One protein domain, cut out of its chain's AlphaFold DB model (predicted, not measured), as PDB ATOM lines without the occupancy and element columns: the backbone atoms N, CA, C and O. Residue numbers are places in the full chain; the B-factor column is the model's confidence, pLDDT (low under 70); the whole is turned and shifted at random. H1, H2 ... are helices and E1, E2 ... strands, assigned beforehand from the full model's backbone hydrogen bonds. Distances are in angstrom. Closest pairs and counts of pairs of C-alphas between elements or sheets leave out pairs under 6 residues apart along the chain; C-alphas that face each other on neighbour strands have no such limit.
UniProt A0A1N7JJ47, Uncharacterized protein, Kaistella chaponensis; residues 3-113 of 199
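AT A GLANCE: This is residues 3 to 113 of the 199 residues of an uncharacterized protein of Kaistella chaponensis (UniProt A0A1N7JJ47). A small three-stranded sheet has H5 slanting over one face, while helices gather at opposite ends of the body: H2 and H3 form a helical hairpin with H4 packed on H3 at one end, and H6 sits alone at the other. The short H1 lies away from the other helices, in the turn between E1 and E2. The printed part has 111 residues, with six named helices and three named strands in the order E1 H1 E2 E3 H2 H3 H4 H5 H6. The sheet's order is E1 E2 E3, antiparallel throughout, and the class is mixed, helices and strands. The whole is compact, with a radius of gyration of the C-alphas of 15.2 A and spans of 45 by 31 by 20 A.

HOW THE PARTS SIT: Begin at E1, residues 3 to 9, antiparallel to its neighbour E2, residues 19 to 25; look for N 6 and O 22, 2.9 A apart and within hydrogen-bond range. H1, residues 11 to 14, is not on the sheet. E2 forms a hairpin with E3, residues 37 to 40, where N 21 and O 39 are 2.8 A apart, within hydrogen-bond range. H2, residues 41 to 51, only grazes the sheet with residues 41 to 46. It touches H3, residues 53 to 65, opposite ways at a steep tilt of 40 degrees; their closest C-alphas, of Leu 48 and Ala 56, are 5.3 A apart. H3 touches H4, residues 73 to 82, with residues 59 to 63 alone, the C-alphas of Ser 63 and Ile 76 being closest at 5.9 A. H4 and H5, residues 87 to 96, are on the same face of the sheet: two layers, helices over one face. H5 has a height over the sheet of 9.8 A and runs slantwise to the strands, at 55 degrees to E2 on the local plane. H5 touches H2, closest at the C-alphas of Leu 44 and Val 91, 6.8 A. H6, residues 100 to 112, only grazes the sheet with residues 103 to 110. Every O i to N i+4 pair is within hydrogen-bond range in H3, H5 and H6, against 6 of 7 in H2 and 5 of 6 in H4; H1 is too short for such a pair.

IN THESE COORDINATES: Find C-alpha 3 at (-1.143, 8.443, -10.432); from there E1 runs 20.1 A. E2 covers 19.3 A and E3 10.4 A. H1 measures 5.6 A, H2 14.7 A, H4 14.2 A and H5 14.4 A; H3 and H6 each measure 18.2 A. H6 ends at C-alpha 112, (-19.991, 10.628, -6.732).

THE WHOLE: The C-alphas farthest apart, of Asp 29 and Arg 67, are 46.9 A apart. The printed part has no cut, and the link from E2 to E3, 11 residues, is long. No printed residue is under 70 in pLDDT.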
ATOM      1  N   ARG A   3      -1.500   9.859 -10.546       94.94
ATOM      2  CA  ARG A   3      -1.143   8.443 -10.432       94.94
ATOM      3  C   ARG A   3      -0.543   7.915 -11.731       94.94
ATOM      4  O   ARG A   3       0.477   7.236 -11.708       94.94
ATOM      5  N   ARG A   4      -1.187   8.220 -12.859       96.12
ATOM      6  CA  ARG A   4      -0.723   7.862 -14.206       96.12
ATOM      7  C   ARG A   4      -1.324   8.782 -15.260       96.12
ATOM      8  O   ARG A   4      -2.366   9.404 -15.038       96.12
ATOM      9  N   ILE A   5      -0.659   8.828 -16.406       97.56
ATOM     10  CA  ILE A   5      -1.087   9.540 -17.606       97.56
ATOM     11  C   ILE A   5      -1.128   8.518 -18.736       97.56
ATOM     12  O   ILE A   5      -0.183   7.747 -18.899       97.56
ATOM     13  N   GLU A   6      -2.213   8.510 -19.498       97.00
ATOM     14  CA  GLU A   6      -2.347   7.695 -20.704       97.00
ATOM     15  C   GLU A   6      -2.658   8.554 -21.915       97.00
ATOM     16  O   GLU A   6      -3.431   9.504 -21.828       97.00
ATOM     17  N   GLU A   7      -2.102   8.176 -23.058       96.56
ATOM     18  CA  GLU A   7      -2.424   8.765 -24.351       96.56
ATOM     19  C   GLU A   7      -3.507   7.932 -25.032       96.56
ATOM     20  O   GLU A   7      -3.369   6.721 -25.194       96.56
ATOM     21  N   HIS A   8      -4.591   8.589 -25.429       95.25
ATOM     22  CA  HIS A   8      -5.722   7.975 -26.111       95.25
ATOM     23  C   HIS A   8      -5.912   8.657 -27.461       95.25
ATOM     24  O   HIS A   8      -6.110   9.874 -27.524       95.25
ATOM     25  N   ASN A   9      -5.831   7.878 -28.541       92.44
ATOM     26  CA  ASN A   9      -6.092   8.363 -29.892       92.44
ATOM     27  C   ASN A   9      -7.550   8.102 -30.277       92.44
ATOM     28  O   ASN A   9      -8.057   6.989 -30.168       92.44
ATOM     29  N   ASN A  10      -8.195   9.139 -30.791       89.00
ATOM     30  CA  ASN A  10      -9.552   9.106 -31.307       89.00
ATOM     31  C   ASN A  10      -9.677   8.489 -32.710       89.00
ATOM     32  O   ASN A  10     -10.790   8.410 -33.230       89.00
ATOM     33  N   LEU A  11      -8.577   8.045 -33.320       86.62
ATOM     34  CA  LEU A  11      -8.574   7.526 -34.685       86.62
ATOM     35  C   LEU A  11      -9.514   6.327 -34.855       86.62
ATOM     36  O   LEU A  11     -10.304   6.317 -35.794       86.62
ATOM     37  N   ASP A  12      -9.495   5.374 -33.926       83.38
ATOM     38  CA  ASP A  12     -10.335   4.173 -34.021       83.38
ATOM     39  C   ASP A  12     -11.817   4.468 -33.741       83.38
ATOM     40  O   ASP A  12     -12.702   3.821 -34.296       83.38
ATOM     41  N   LEU A  13     -12.095   5.462 -32.891       83.75
ATOM     42  CA  LEU A  13     -13.453   5.799 -32.453       83.75
ATOM     43  C   LEU A  13     -14.158   6.779 -33.393       83.75
ATOM     44  O   LEU A  13     -15.365   6.683 -33.595       83.75
ATOM     45  N   PHE A  14     -13.418   7.740 -33.939       85.44
ATOM     46  CA  PHE A  14     -13.969   8.865 -34.690       85.44
ATOM     47  C   PHE A  14     -13.323   9.041 -36.065       85.44
ATOM     48  O   PHE A  14     -13.737   9.924 -36.809       85.44
ATOM     49  N   GLY A  15     -12.330   8.230 -36.448       85.12
ATOM     50  CA  GLY A  15     -11.634   8.373 -37.733       85.12
ATOM     51  C   GLY A  15     -10.756   9.624 -37.816       85.12
ATOM     52  O   GLY A  15     -10.338  10.017 -38.906       85.12
ATOM     53  N   GLU A  16     -10.479  10.264 -36.678       87.56
ATOM     54  CA  GLU A  16      -9.690  11.489 -36.582       87.56
ATOM     55  C   GLU A  16      -8.503  11.296 -35.643       87.56
ATOM     56  O   GLU A  16      -8.648  10.853 -34.508       87.56
ATOM     57  N   ASP A  17      -7.317  11.671 -36.116       91.94
ATOM     58  CA  ASP A  17      -6.056  11.503 -35.392       91.94
ATOM     59  C   ASP A  17      -5.845  12.632 -34.368       91.94
ATOM     60  O   ASP A  17      -4.981  13.503 -34.526       91.94
ATOM     61  N   PHE A  18      -6.710  12.652 -33.357       93.06
ATOM     62  CA  PHE A  18      -6.641  13.541 -32.201       93.06
ATOM     63  C   PHE A  18      -6.222  12.755 -30.969       93.06
ATOM     64  O   PHE A  18      -6.881  11.780 -30.600       93.06
ATOM     65  N   VAL A  19      -5.169  13.217 -30.296       96.50
ATOM     66  CA  VAL A  19      -4.690  12.579 -29.066       96.50
ATOM     67  C   VAL A  19      -5.109  13.382 -27.843       96.50
ATOM     68  O   VAL A  19      -4.949  14.607 -27.767       96.50
ATOM     69  N   HIS A  20      -5.635  12.653 -26.866       97.00
ATOM     70  CA  HIS A  20      -5.963  13.146 -25.543       97.00
ATOM     71  C   HIS A  20      -5.075  12.479 -24.498       97.00
ATOM     72  O   HIS A  20      -4.804  11.285 -24.566       97.00
ATOM     73  N   PHE A  21      -4.671  13.253 -23.500       98.00
ATOM     74  CA  PHE A  21      -4.026  12.749 -22.301       98.00
ATOM     75  C   PHE A  21      -5.093  12.555 -21.235       98.00
ATOM     76  O   PHE A  21      -5.789  13.504 -20.860       98.00
ATOM     77  N   HIS A  22      -5.231  11.324 -20.766       97.62
ATOM     78  CA  HIS A  22      -6.085  10.935 -19.658       97.62
ATOM     79  C   HIS A  22      -5.234  10.906 -18.391       97.62
ATOM     80  O   HIS A  22      -4.373  10.044 -18.225       97.62
ATOM     81  N   ILE A  23      -5.462  11.870 -17.503       97.50
ATOM     82  CA  ILE A  23      -4.752  12.014 -16.236       97.50
ATOM     83  C   ILE A  23      -5.605  11.409 -15.127       97.50
ATOM     84  O   ILE A  23      -6.667  11.931 -14.780       97.50
ATOM     85  N   PHE A  24      -5.119  10.316 -14.552       96.06
ATOM     86  CA  PHE A  24      -5.741   9.664 -13.409       96.06
ATOM     87  C   PHE A  24      -5.085  10.151 -12.119       96.06
ATOM     88  O   PHE A  24      -3.857  10.221 -12.018       96.06
ATOM     89  N   PHE A  25      -5.903  10.482 -11.123       93.75
ATOM     90  CA  PHE A  25      -5.444  10.912  -9.805       93.75
ATOM     91  C   PHE A  25      -5.750   9.868  -8.746       93.75
ATOM     92  O   PHE A  25      -6.748   9.155  -8.839       93.75
ATOM     93  N   ASP A  26      -4.948   9.881  -7.691       92.94
ATOM     94  CA  ASP A  26      -5.346   9.321  -6.408       92.94
ATOM     95  C   ASP A  26      -6.259  10.292  -5.663       92.94
ATOM     96  O   ASP A  26      -5.955  11.491  -5.554       92.94
ATOM     97  N   ASN A  27      -7.345   9.754  -5.118       88.75
ATOM     98  CA  ASN A  27      -8.170  10.439  -4.138       88.75
ATOM     99  C   ASN A  27      -7.479  10.508  -2.761       88.75
ATOM    100  O   ASN A  27      -6.328  10.103  -2.587       88.75
ATOM    101  N   LYS A  28      -8.195  11.025  -1.755       86.81
ATOM    102  CA  LYS A  28      -7.669  11.187  -0.385       86.81
ATOM    103  C   LYS A  28      -7.304   9.860   0.292       86.81
ATOM    104  O   LYS A  28      -6.444   9.860   1.166       86.81
ATOM    105  N   ASP A  29      -7.909   8.759  -0.144       89.50
ATOM    106  CA  ASP A  29      -7.676   7.409   0.373       89.50
ATOM    107  C   ASP A  29      -6.613   6.634  -0.437       89.50
ATOM    108  O   ASP A  29      -6.350   5.466  -0.156       89.50
ATOM    109  N   GLY A  30      -5.993   7.256  -1.450       89.62
ATOM    110  CA  GLY A  30      -5.012   6.604  -2.330       89.62
ATOM    111  C   GLY A  30      -5.627   5.687  -3.397       89.62
ATOM    112  O   GLY A  30      -4.928   4.851  -3.979       89.62
ATOM    113  N   ILE A  31      -6.935   5.811  -3.634       91.88
ATOM    114  CA  ILE A  31      -7.686   5.066  -4.646       91.88
ATOM    115  C   ILE A  31      -7.748   5.901  -5.926       91.88
ATOM    116  O   ILE A  31      -8.045   7.095  -5.889       91.88
ATOM    117  N   GLU A  32      -7.493   5.264  -7.069       93.50
ATOM    118  CA  GLU A  32      -7.604   5.916  -8.375       93.50
ATOM    119  C   GLU A  32      -9.052   6.368  -8.646       93.50
ATOM    120  O   GLU A  32     -10.006   5.611  -8.445       93.50
ATOM    121  N   VAL A  33      -9.224   7.604  -9.121       91.94
ATOM    122  CA  VAL A  33     -10.537   8.129  -9.521       91.94
ATOM    123  C   VAL A  33     -11.103   7.387 -10.736       91.94
ATOM    124  O   VAL A  33     -10.375   6.967 -11.631       91.94
ATOM    125  N   LYS A  34     -12.434   7.270 -10.801       90.19
ATOM    126  CA  LYS A  34     -13.134   6.542 -11.877       90.19
ATOM    127  C   LYS A  34     -13.038   7.228 -13.241       90.19
ATOM    128  O   LYS A  34     -13.075   6.547 -14.259       90.19
ATOM    129  N   MET A  35     -12.996   8.559 -13.254       92.56
ATOM    130  CA  MET A  35     -12.975   9.371 -14.465       92.56
ATOM    131  C   MET A  35     -11.689  10.195 -14.520       92.56
ATOM    132  O   MET A  35     -11.431  10.983 -13.599       92.56
ATOM    133  N   PRO A  36     -10.890  10.056 -15.592       95.50
ATOM    134  CA  PRO A  36      -9.686  10.848 -15.745       95.50
ATOM    135  C   PRO A  36     -10.042  12.313 -15.985       95.50
ATOM    136  O   PRO A  36     -11.119  12.654 -16.481       95.50
ATOM    137  N   TRP A  37      -9.100  13.191 -15.668       95.88
ATOM    138  CA  TRP A  37      -9.086  14.509 -16.279       95.88
ATOM    139  C   TRP A  37      -8.544  14.382 -17.697       95.88
ATOM    140  O   TRP A  37      -7.551  13.693 -17.916       95.88
ATOM    141  N   ILE A  38      -9.181  15.037 -18.661       96.00
ATOM    142  CA  ILE A  38      -8.829  14.906 -20.076       96.00
ATOM    143  C   ILE A  38      -8.304  16.243 -20.585       96.00
ATOM    144  O   ILE A  38      -8.971  17.271 -20.458       96.00
ATOM    145  N   ILE A  39      -7.118  16.234 -21.193       96.56
ATOM    146  CA  ILE A  39      -6.605  17.373 -21.963       96.56
ATOM    147  C   ILE A  39      -6.250  16.924 -23.376       96.56
ATOM    148  O   ILE A  39      -5.722  15.836 -23.572       96.56
ATOM    149  N   SER A  40      -6.526  17.757 -24.373       96.00
ATOM    150  CA  SER A  40      -6.092  17.495 -25.745       96.00
ATOM    151  C   SER A  40      -4.627  17.881 -25.947       96.00
ATOM    152  O   SER A  40      -4.113  18.796 -25.289       96.00
ATOM    153  N   PHE A  41      -3.965  17.258 -26.921       96.62
ATOM    154  CA  PHE A  41      -2.622  17.669 -27.334       96.62
ATOM    155  C   PHE A  41      -2.571  19.119 -27.822       96.62
ATOM    156  O   PHE A  41      -1.602  19.833 -27.560       96.62
ATOM    157  N   TRP A  42      -3.651  19.618 -28.423       94.69
ATOM    158  CA  TRP A  42      -3.775  21.035 -28.766       94.69
ATOM    159  C   TRP A  42      -3.701  21.958 -27.538       94.69
ATOM    160  O   TRP A  42      -2.969  22.951 -27.565       94.69
ATOM    161  N   ASN A  43      -4.399  21.623 -26.444       96.12
ATOM    162  CA  ASN A  43      -4.327  22.394 -25.198       96.12
ATOM    163  C   ASN A  43      -2.911  22.374 -24.611       96.12
ATOM    164  O   ASN A  43      -2.413  23.422 -24.190       96.12
ATOM    165  N   LEU A  44      -2.241  21.217 -24.648       97.31
ATOM    166  CA  LEU A  44      -0.855  21.092 -24.198       97.31
ATOM    167  C   LEU A  44       0.082  21.981 -25.028       97.31
ATOM    168  O   LEU A  44       0.826  22.786 -24.472       97.31
ATOM    169  N   ARG A  45      -0.007  21.923 -26.362       95.69
ATOM    170  CA  ARG A  45       0.780  22.781 -27.265       95.69
ATOM    171  C   ARG A  45       0.527  24.265 -27.016       95.69
ATOM    172  O   ARG A  45       1.466  25.060 -27.010       95.69
ATOM    173  N   LYS A  46      -0.732  24.649 -26.787       96.38
ATOM    174  CA  LYS A  46      -1.099  26.034 -26.473       96.38
ATOM    175  C   LYS A  46      -0.442  26.509 -25.177       96.38
ATOM    176  O   LYS A  46       0.075  27.622 -25.149       96.38
ATOM    177  N   PHE A  47      -0.443  25.676 -24.141       97.56
ATOM    178  CA  PHE A  47       0.244  25.953 -22.881       97.56
ATOM    179  C   PHE A  47       1.759  26.099 -23.070       97.56
ATOM    180  O   PHE A  47       2.348  27.071 -22.586       97.56
ATOM    181  N   LEU A  48       2.377  25.198 -23.841       97.75
ATOM    182  CA  LEU A  48       3.816  25.228 -24.101       97.75
ATOM    183  C   LEU A  48       4.269  26.519 -24.783       97.75
ATOM    184  O   LEU A  48       5.323  27.024 -24.428       97.75
ATOM    185  N   ASN A  49       3.451  27.140 -25.643       96.62
ATOM    186  CA  ASN A  49       3.794  28.449 -26.224       96.62
ATOM    187  C   ASN A  49       4.128  29.522 -25.171       96.62
ATOM    188  O   ASN A  49       4.868  30.454 -25.469       96.62
ATOM    189  N   SER A  50       3.564  29.412 -23.964       95.31
ATOM    190  CA  SER A  50       3.862  30.312 -22.842       95.31
ATOM    191  C   SER A  50       4.859  29.743 -21.833       95.31
ATOM    192  O   SER A  50       5.624  30.506 -21.253       95.31
ATOM    193  N   TYR A  51       4.837  28.429 -21.599       96.62
ATOM    194  CA  TYR A  51       5.634  27.783 -20.555       96.62
ATOM    195  C   TYR A  51       7.044  27.407 -21.023       96.62
ATOM    196  O   TYR A  51       8.010  27.637 -20.301       96.62
ATOM    197  N   ASP A  52       7.151  26.853 -22.229       97.19
ATOM    198  CA  ASP A  52       8.399  26.412 -22.856       97.19
ATOM    199  C   ASP A  52       8.312  26.658 -24.378       97.19
ATOM    200  O   ASP A  52       7.919  25.772 -25.154       97.19
ATOM    201  N   PRO A  53       8.607  27.896 -24.823       96.81
ATOM    202  CA  PRO A  53       8.491  28.272 -26.229       96.81
ATOM    203  C   PRO A  53       9.403  27.461 -27.154       96.81
ATOM    204  O   PRO A  53       9.056  27.257 -28.318       96.81
ATOM    205  N   ASP A  54      10.545  26.981 -26.661       97.44
ATOM    206  CA  ASP A  54      11.486  26.186 -27.451       97.44
ATOM    207  C   ASP A  54      10.906  24.799 -27.743       97.44
ATOM    208  O   ASP A  54      10.874  24.378 -28.905       97.44
ATOM    209  N   ALA A  55      10.329  24.141 -26.731       97.00
ATOM    210  CA  ALA A  55       9.561  22.913 -26.916       97.00
ATOM    211  C   ALA A  55       8.381  23.124 -27.882       97.00
ATOM    212  O   ALA A  55       8.179  22.335 -28.808       97.00
ATOM    213  N   ALA A  56       7.623  24.214 -27.734       97.06
ATOM    214  CA  ALA A  56       6.490  24.514 -28.613       97.06
ATOM    215  C   ALA A  56       6.909  24.740 -30.080       97.06
ATOM    216  O   ALA A  56       6.254  24.247 -31.012       97.06
ATOM    217  N   ASN A  57       8.020  25.451 -30.292       96.94
ATOM    218  CA  ASN A  57       8.612  25.671 -31.610       96.94
ATOM    219  C   ASN A  57       9.099  24.357 -32.223       96.94
ATOM    220  O   ASN A  57       8.876  24.115 -33.412       96.94
ATOM    221  N   TYR A  58       9.702  23.485 -31.415       97.44
ATOM    222  CA  TYR A  58      10.145  22.170 -31.857       97.44
ATOM    223  C   TYR A  58       8.975  21.288 -32.306       97.44
ATOM    224  O   TYR A  58       8.969  20.803 -33.438       97.44
ATOM    225  N   ILE A  59       7.921  21.182 -31.492       96.75
ATOM    226  CA  ILE A  59       6.696  20.449 -31.854       96.75
ATOM    227  C   ILE A  59       6.089  21.013 -33.143       96.75
ATOM    228  O   ILE A  59       5.621  20.271 -34.008       96.75
ATOM    229  N   SER A  60       6.108  22.337 -33.309       94.88
ATOM    230  CA  SER A  60       5.610  22.984 -34.524       94.88
ATOM    231  C   SER A  60       6.471  22.658 -35.746       94.88
ATOM    232  O   SER A  60       5.925  22.409 -36.819       94.88
ATOM    233  N   LYS A  61       7.798  22.580 -35.593       94.81
ATOM    234  CA  LYS A  61       8.718  22.120 -36.642       94.81
ATOM    235  C   LYS A  61       8.430  20.668 -37.038       94.81
ATOM    236  O   LYS A  61       8.293  20.407 -38.231       94.81
ATOM    237  N   VAL A  62       8.281  19.761 -36.069       95.56
ATOM    238  CA  VAL A  62       7.921  18.350 -36.309       95.56
ATOM    239  C   VAL A  62       6.578  18.263 -37.038       95.56
ATOM    240  O   VAL A  62       6.493  17.681 -38.114       95.56
ATOM    241  N   SER A  63       5.552  18.945 -36.525       92.25
ATOM    242  CA  SER A  63       4.230  19.033 -37.156       92.25
ATOM    243  C   SER A  63       4.311  19.519 -38.605       92.25
ATOM    244  O   SER A  63       3.683  18.939 -39.485       92.25
ATOM    245  N   ASN A  64       5.082  20.569 -38.887       87.75
ATOM    246  CA  ASN A  64       5.227  21.105 -40.244       87.75
ATOM    247  C   ASN A  64       6.008  20.171 -41.181       87.75
ATOM    248  O   ASN A  64       5.829  20.253 -42.392       87.75
ATOM    249  N   GLY A  65       6.839  19.276 -40.639       87.19
ATOM    250  CA  GLY A  65       7.539  18.245 -41.408       87.19
ATOM    251  C   GLY A  65       6.654  17.071 -41.837       87.19
ATOM    252  O   GLY A  65       7.044  16.310 -42.719       87.19
ATOM    253  N   ILE A  66       5.460  16.921 -41.253       89.12
ATOM    254  CA  ILE A  66       4.539  15.819 -41.552       89.12
ATOM    255  C   ILE A  66       3.421  16.321 -42.470       89.12
ATOM    256  O   ILE A  66       2.542  17.081 -42.045       89.12
ATOM    257  N   ARG A  67       3.398  15.847 -43.717       84.50
ATOM    258  CA  ARG A  67       2.271  16.062 -44.638       84.50
ATOM    259  C   ARG A  67       1.056  15.251 -44.166       84.50
ATOM    260  O   ARG A  67       1.182  14.066 -43.861       84.50
ATOM    261  N   SER A  68      -0.108  15.892 -44.044       85.62
ATOM    262  CA  SER A  68      -1.360  15.236 -43.633       85.62
ATOM    263  C   SER A  68      -2.566  16.120 -43.924       85.62
ATOM    264  O   SER A  68      -2.531  17.313 -43.619       85.62
ATOM    265  N   TYR A  69      -3.652  15.527 -44.413       83.88
ATOM    266  CA  TYR A  69      -4.964  16.164 -44.485       83.88
ATOM    267  C   TYR A  69      -5.764  15.833 -43.215       83.88
ATOM    268  O   TYR A  69      -6.242  14.715 -43.035       83.88
ATOM    269  N   GLY A  70      -5.859  16.810 -42.306       82.12
ATOM    270  CA  GLY A  70      -6.486  16.670 -40.986       82.12
ATOM    271  C   GLY A  70      -5.480  16.604 -39.834       82.12
ATOM    272  O   GLY A  70      -4.278  16.828 -40.024       82.12
ATOM    273  N   SER A  71      -5.983  16.313 -38.631       87.50
ATOM    274  CA  SER A  71      -5.134  16.142 -37.450       87.50
ATOM    275  C   SER A  71      -4.126  15.003 -37.638       87.50
ATOM    276  O   SER A  71      -4.311  14.118 -38.482       87.50
ATOM    277  N   LYS A  72      -3.017  15.084 -36.906       92.38
ATOM    278  CA  LYS A  72      -1.859  14.182 -37.022       92.38
ATOM    279  C   LYS A  72      -1.150  13.994 -35.683       92.38
ATOM    280  O   LYS A  72       0.076  13.892 -35.633       92.38
ATOM    281  N   ASP A  73      -1.917  14.062 -34.600       95.56
ATOM    282  CA  ASP A  73      -1.372  14.156 -33.250       95.56
ATOM    283  C   ASP A  73      -0.540  12.923 -32.899       95.56
ATOM    284  O   ASP A  73       0.568  13.084 -32.390       95.56
ATOM    285  N   SER A  74      -1.001  11.713 -33.244       94.75
ATOM    286  CA  SER A  74      -0.233  10.492 -32.965       94.75
ATOM    287  C   SER A  74       1.087  10.439 -33.724       94.75
ATOM    288  O   SER A  74       2.105  10.113 -33.129       94.75
ATOM    289  N   LYS A  75       1.107  10.843 -35.001       95.06
ATOM    290  CA  LYS A  75       2.346  10.896 -35.796       95.06
ATOM    291  C   LYS A  75       3.348  11.898 -35.231       95.06
ATOM    292  O   LYS A  75       4.552  11.668 -35.288       95.06
ATOM    293  N   ILE A  76       2.861  13.031 -34.720       97.00
ATOM    294  CA  ILE A  76       3.720  13.997 -34.033       97.00
ATOM    295  C   ILE A  76       4.279  13.346 -32.769       97.00
ATOM    296  O   ILE A  76       5.493  13.306 -32.610       97.00
ATOM    297  N   LEU A  77       3.413  12.816 -31.902       97.19
ATOM    298  CA  LEU A  77       3.812  12.226 -30.625       97.19
ATOM    299  C   LEU A  77       4.764  11.040 -30.788       97.19
ATOM    300  O   LEU A  77       5.719  10.950 -30.032       97.19
ATOM    301  N   GLU A  78       4.584  10.195 -31.802       97.38
ATOM    302  CA  GLU A  78       5.505   9.097 -32.125       97.38
ATOM    303  C   GLU A  78       6.943   9.602 -32.327       97.38
ATOM    304  O   GLU A  78       7.876   9.064 -31.731       97.38
ATOM    305  N   ILE A  79       7.119  10.685 -33.095       97.69
ATOM    306  CA  ILE A  79       8.434  11.311 -33.296       97.69
ATOM    307  C   ILE A  79       8.957  11.878 -31.974       97.69
ATOM    308  O   ILE A  79      10.091  11.589 -31.598       97.69
ATOM    309  N   LEU A  80       8.132  12.631 -31.244       97.69
ATOM    310  CA  LEU A  80       8.547  13.255 -29.983       97.69
ATOM    311  C   LEU A  80       8.974  12.212 -28.938       97.69
ATOM    312  O   LEU A  80       9.978  12.407 -28.259       97.69
ATOM    313  N   HIS A  81       8.259  11.089 -28.844       97.50
ATOM    314  CA  HIS A  81       8.607   9.969 -27.967       97.50
ATOM    315  C   HIS A  81       9.891   9.275 -28.414       97.50
ATOM    316  O   HIS A  81      10.726   8.946 -27.573       97.50
ATOM    317  N   SER A  82      10.088   9.084 -29.724       97.81
ATOM    318  CA  SER A  82      11.324   8.498 -30.265       97.81
ATOM    319  C   SER A  82      12.567   9.346 -29.975       97.81
ATOM    320  O   SER A  82      13.678   8.826 -29.906       97.81
ATOM    321  N   GLU A  83      12.367  10.646 -29.770       97.44
ATOM    322  CA  GLU A  83      13.396  11.626 -29.423       97.44
ATOM    323  C   GLU A  83      13.454  11.905 -27.911       97.44
ATOM    324  O   GLU A  83      14.095  12.864 -27.481       97.44
ATOM    325  N   GLU A  84      12.781  11.075 -27.105       96.75
ATOM    326  CA  GLU A  84      12.746  11.141 -25.638       96.75
ATOM    327  C   GLU A  84      12.242  12.489 -25.088       96.75
ATOM    328  O   GLU A  84      12.572  12.898 -23.969       96.75
ATOM    329  N   MET A  85      11.410  13.201 -25.857       96.88
ATOM    330  CA  MET A  85      10.809  14.451 -25.406       96.88
ATOM    331  C   MET A  85       9.885  14.177 -24.204       96.88
ATOM    332  O   MET A  85       9.052  13.271 -24.259       96.88
ATOM    333  N   PRO A  86       9.967  14.958 -23.110       96.50
ATOM    334  CA  PRO A  86       9.303  14.620 -21.853       96.50
ATOM    335  C   PRO A  86       7.821  15.042 -21.845       96.50
ATOM    336  O   PRO A  86       7.396  15.873 -21.038       96.50
ATOM    337  N   ILE A  87       7.012  14.468 -22.741       97.19
ATOM    338  CA  ILE A  87       5.593  14.819 -22.931       97.19
ATOM    339  C   ILE A  87       4.799  14.715 -21.626       97.19
ATOM    340  O   ILE A  87       4.114  15.667 -21.249       97.19
ATOM    341  N   ASN A  88       4.956  13.617 -20.884       96.19
ATOM    342  CA  ASN A  88       4.276  13.433 -19.600       96.19
ATOM    343  C   ASN A  88       4.662  14.504 -18.575       96.19
ATOM    344  O   ASN A  88       3.795  15.009 -17.868       96.19
ATOM    345  N   SER A  89       5.927  14.934 -18.539       96.88
ATOM    346  CA  SER A  89       6.338  16.028 -17.655       96.88
ATOM    347  C   SER A  89       5.680  17.350 -18.047       96.88
ATOM    348  O   SER A  89       5.289  18.118 -17.172       96.88
ATOM    349  N   PHE A  90       5.485  17.623 -19.340       97.75
ATOM    350  CA  PHE A  90       4.729  18.805 -19.766       97.75
ATOM    351  C   PHE A  90       3.257  18.735 -19.354       97.75
ATOM    352  O   PHE A  90       2.697  19.750 -18.936       97.75
ATOM    353  N   VAL A  91       2.642  17.551 -19.414       97.69
ATOM    354  CA  VAL A  91       1.281  17.326 -18.905       97.69
ATOM    355  C   VAL A  91       1.224  17.582 -17.397       97.69
ATOM    356  O   VAL A  91       0.376  18.344 -16.942       97.69
ATOM    357  N   GLU A  92       2.154  17.039 -16.611       96.88
ATOM    358  CA  GLU A  92       2.235  17.301 -15.165       96.88
ATOM    359  C   GLU A  92       2.393  18.796 -14.860       96.88
ATOM    360  O   GLU A  92       1.728  19.328 -13.964       96.88
ATOM    361  N   LYS A  93       3.223  19.506 -15.636       97.06
ATOM    362  CA  LYS A  93       3.379  20.961 -15.515       97.06
ATOM    363  C   LYS A  93       2.094  21.702 -15.844       97.06
ATOM    364  O   LYS A  93       1.711  22.571 -15.061       97.06
ATOM    365  N   TYR A  94       1.396  21.331 -16.914       96.81
ATOM    366  CA  TYR A  94       0.074  21.876 -17.224       96.81
ATOM    367  C   TYR A  94      -0.880  21.694 -16.038       96.81
ATOM    368  O   TYR A  94      -1.491  22.657 -15.573       96.81
ATOM    369  N   MET A  95      -0.956  20.481 -15.487       95.69
ATOM    370  CA  MET A  95      -1.846  20.167 -14.368       95.69
ATOM    371  C   MET A  95      -1.499  20.959 -13.105       95.69
ATOM    372  O   MET A  95      -2.406  21.379 -12.391       95.69
ATOM    373  N   SER A  96      -0.215  21.242 -12.864       94.25
ATOM    374  CA  SER A  96       0.222  22.072 -11.734       94.25
ATOM    375  C   SER A  96      -0.226  23.539 -11.816       94.25
ATOM    376  O   SER A  96      -0.167  24.247 -10.815       94.25
ATOM    377  N   THR A  97      -0.681  24.001 -12.987       94.44
ATOM    378  CA  THR A  97      -1.247  25.353 -13.140       94.44
ATOM    379  C   THR A  97      -2.727  25.439 -12.770       94.44
ATOM    380  O   THR A  97      -3.254  26.541 -12.600       94.44
ATOM    381  N   LEU A  98      -3.408  24.297 -12.645       93.25
ATOM    382  CA  LEU A  98      -4.810  24.247 -12.247       93.25
ATOM    383  C   LEU A  98      -4.935  24.470 -10.738       93.25
ATOM    384  O   LEU A  98      -4.096  24.025  -9.957       93.25
ATOM    385  N   SER A  99      -5.998  25.154 -10.313       93.88
ATOM    386  CA  SER A  99      -6.234  25.374  -8.888       93.88
ATOM    387  C   SER A  99      -6.594  24.070  -8.175       93.88
ATOM    388  O   SER A  99      -7.310  23.222  -8.713       93.88
ATOM    389  N   GLU A 100      -6.158  23.938  -6.923       91.06
ATOM    390  CA  GLU A 100      -6.496  22.783  -6.082       91.06
ATOM    391  C   GLU A 100      -8.015  22.608  -5.926       91.06
ATOM    392  O   GLU A 100      -8.508  21.485  -5.968       91.06
ATOM    393  N   ASP A 101      -8.773  23.708  -5.828       94.75
ATOM    394  CA  ASP A 101     -10.244  23.687  -5.774       94.75
ATOM    395  C   ASP A 101     -10.866  23.053  -7.030       94.75
ATOM    396  O   ASP A 101     -11.800  22.257  -6.933       94.75
ATOM    397  N   LEU A 102     -10.330  23.360  -8.215       94.12
ATOM    398  CA  LEU A 102     -10.819  22.791  -9.470       94.12
ATOM    399  C   LEU A 102     -10.528  21.289  -9.549       94.12
ATOM    400  O   LEU A 102     -11.401  20.508  -9.936       94.12
ATOM    401  N   LEU A 103      -9.320  20.884  -9.152       92.56
ATOM    402  CA  LEU A 103      -8.929  19.477  -9.115       92.56
ATOM    403  C   LEU A 103      -9.768  18.694  -8.100       92.56
ATOM    404  O   LEU A 103     -10.254  17.609  -8.417       92.56
ATOM    405  N   GLN A 104     -10.010  19.260  -6.916       92.25
ATOM    406  CA  GLN A 104     -10.837  18.618  -5.897       92.25
ATOM    407  C   GLN A 104     -12.288  18.465  -6.366       92.25
ATOM    408  O   GLN A 104     -12.857  17.391  -6.203       92.25
ATOM    409  N   LYS A 105     -12.865  19.477  -7.028       94.19
ATOM    410  CA  LYS A 105     -14.212  19.377  -7.621       94.19
ATOM    411  C   LYS A 105     -14.325  18.244  -8.637       94.19
ATOM    412  O   LYS A 105     -15.350  17.566  -8.672       94.19
ATOM    413  N   HIS A 106     -13.294  18.031  -9.455       93.75
ATOM    414  CA  HIS A 106     -13.264  16.908 -10.396       93.75
ATOM    415  C   HIS A 106     -13.191  15.560  -9.682       93.75
ATOM    416  O   HIS A 106     -13.940  14.652 -10.035       93.75
ATOM    417  N   ILE A 107     -12.333  15.436  -8.664       93.00
ATOM    418  CA  ILE A 107     -12.232  14.217  -7.847       93.00
ATOM    419  C   ILE A 107     -13.590  13.910  -7.203       93.00
ATOM    420  O   ILE A 107     -14.126  12.820  -7.400       93.00
ATOM    421  N   ASP A 108     -14.199  14.894  -6.537       92.69
ATOM    422  CA  ASP A 108     -15.493  14.741  -5.868       92.69
ATOM    423  C   ASP A 108     -16.597  14.347  -6.864       92.69
ATOM    424  O   ASP A 108     -17.411  13.460  -6.589       92.69
ATOM    425  N   TRP A 109     -16.630  14.971  -8.046       92.69
ATOM    426  CA  TRP A 109     -17.562  14.604  -9.115       92.69
ATOM    427  C   TRP A 109     -17.336  13.167  -9.597       92.69
ATOM    428  O   TRP A 109     -18.295  12.401  -9.713       92.69
ATOM    429  N   SER A 110     -16.082  12.784  -9.839       91.56
ATOM    430  CA  SER A 110     -15.731  11.448 -10.320       91.56
ATOM    431  C   SER A 110     -16.108  10.357  -9.318       91.56
ATOM    432  O   SER A 110     -16.502   9.263  -9.729       91.56
ATOM    433  N   GLU A 111     -15.966  10.608  -8.020       88.81
ATOM    434  CA  GLU A 111     -16.304   9.644  -6.971       88.81
ATOM    435  C   GLU A 111     -17.814   9.451  -6.850       88.81
ATOM    436  O   GLU A 111     -18.305   8.312  -6.803       88.81
ATOM    437  N   ASN A 112     -18.541  10.570  -6.874       89.31
ATOM    438  CA  ASN A 112     -19.991  10.628  -6.732       89.31
ATOM    439  C   ASN A 112     -20.748  10.352  -8.036       89.31
ATOM    440  O   ASN A 112     -21.982  10.386  -8.047       89.31
ATOM    441  N   LEU A 113     -20.037  10.062  -9.128       85.19
ATOM    442  CA  LEU A 113     -20.642   9.767 -10.415       85.19
ATOM    443  C   LEU A 113     -21.555   8.538 -10.305       85.19
ATOM    444  O   LEU A 113     -21.108   7.402 -10.122       85.19
TER     445      LEU A 113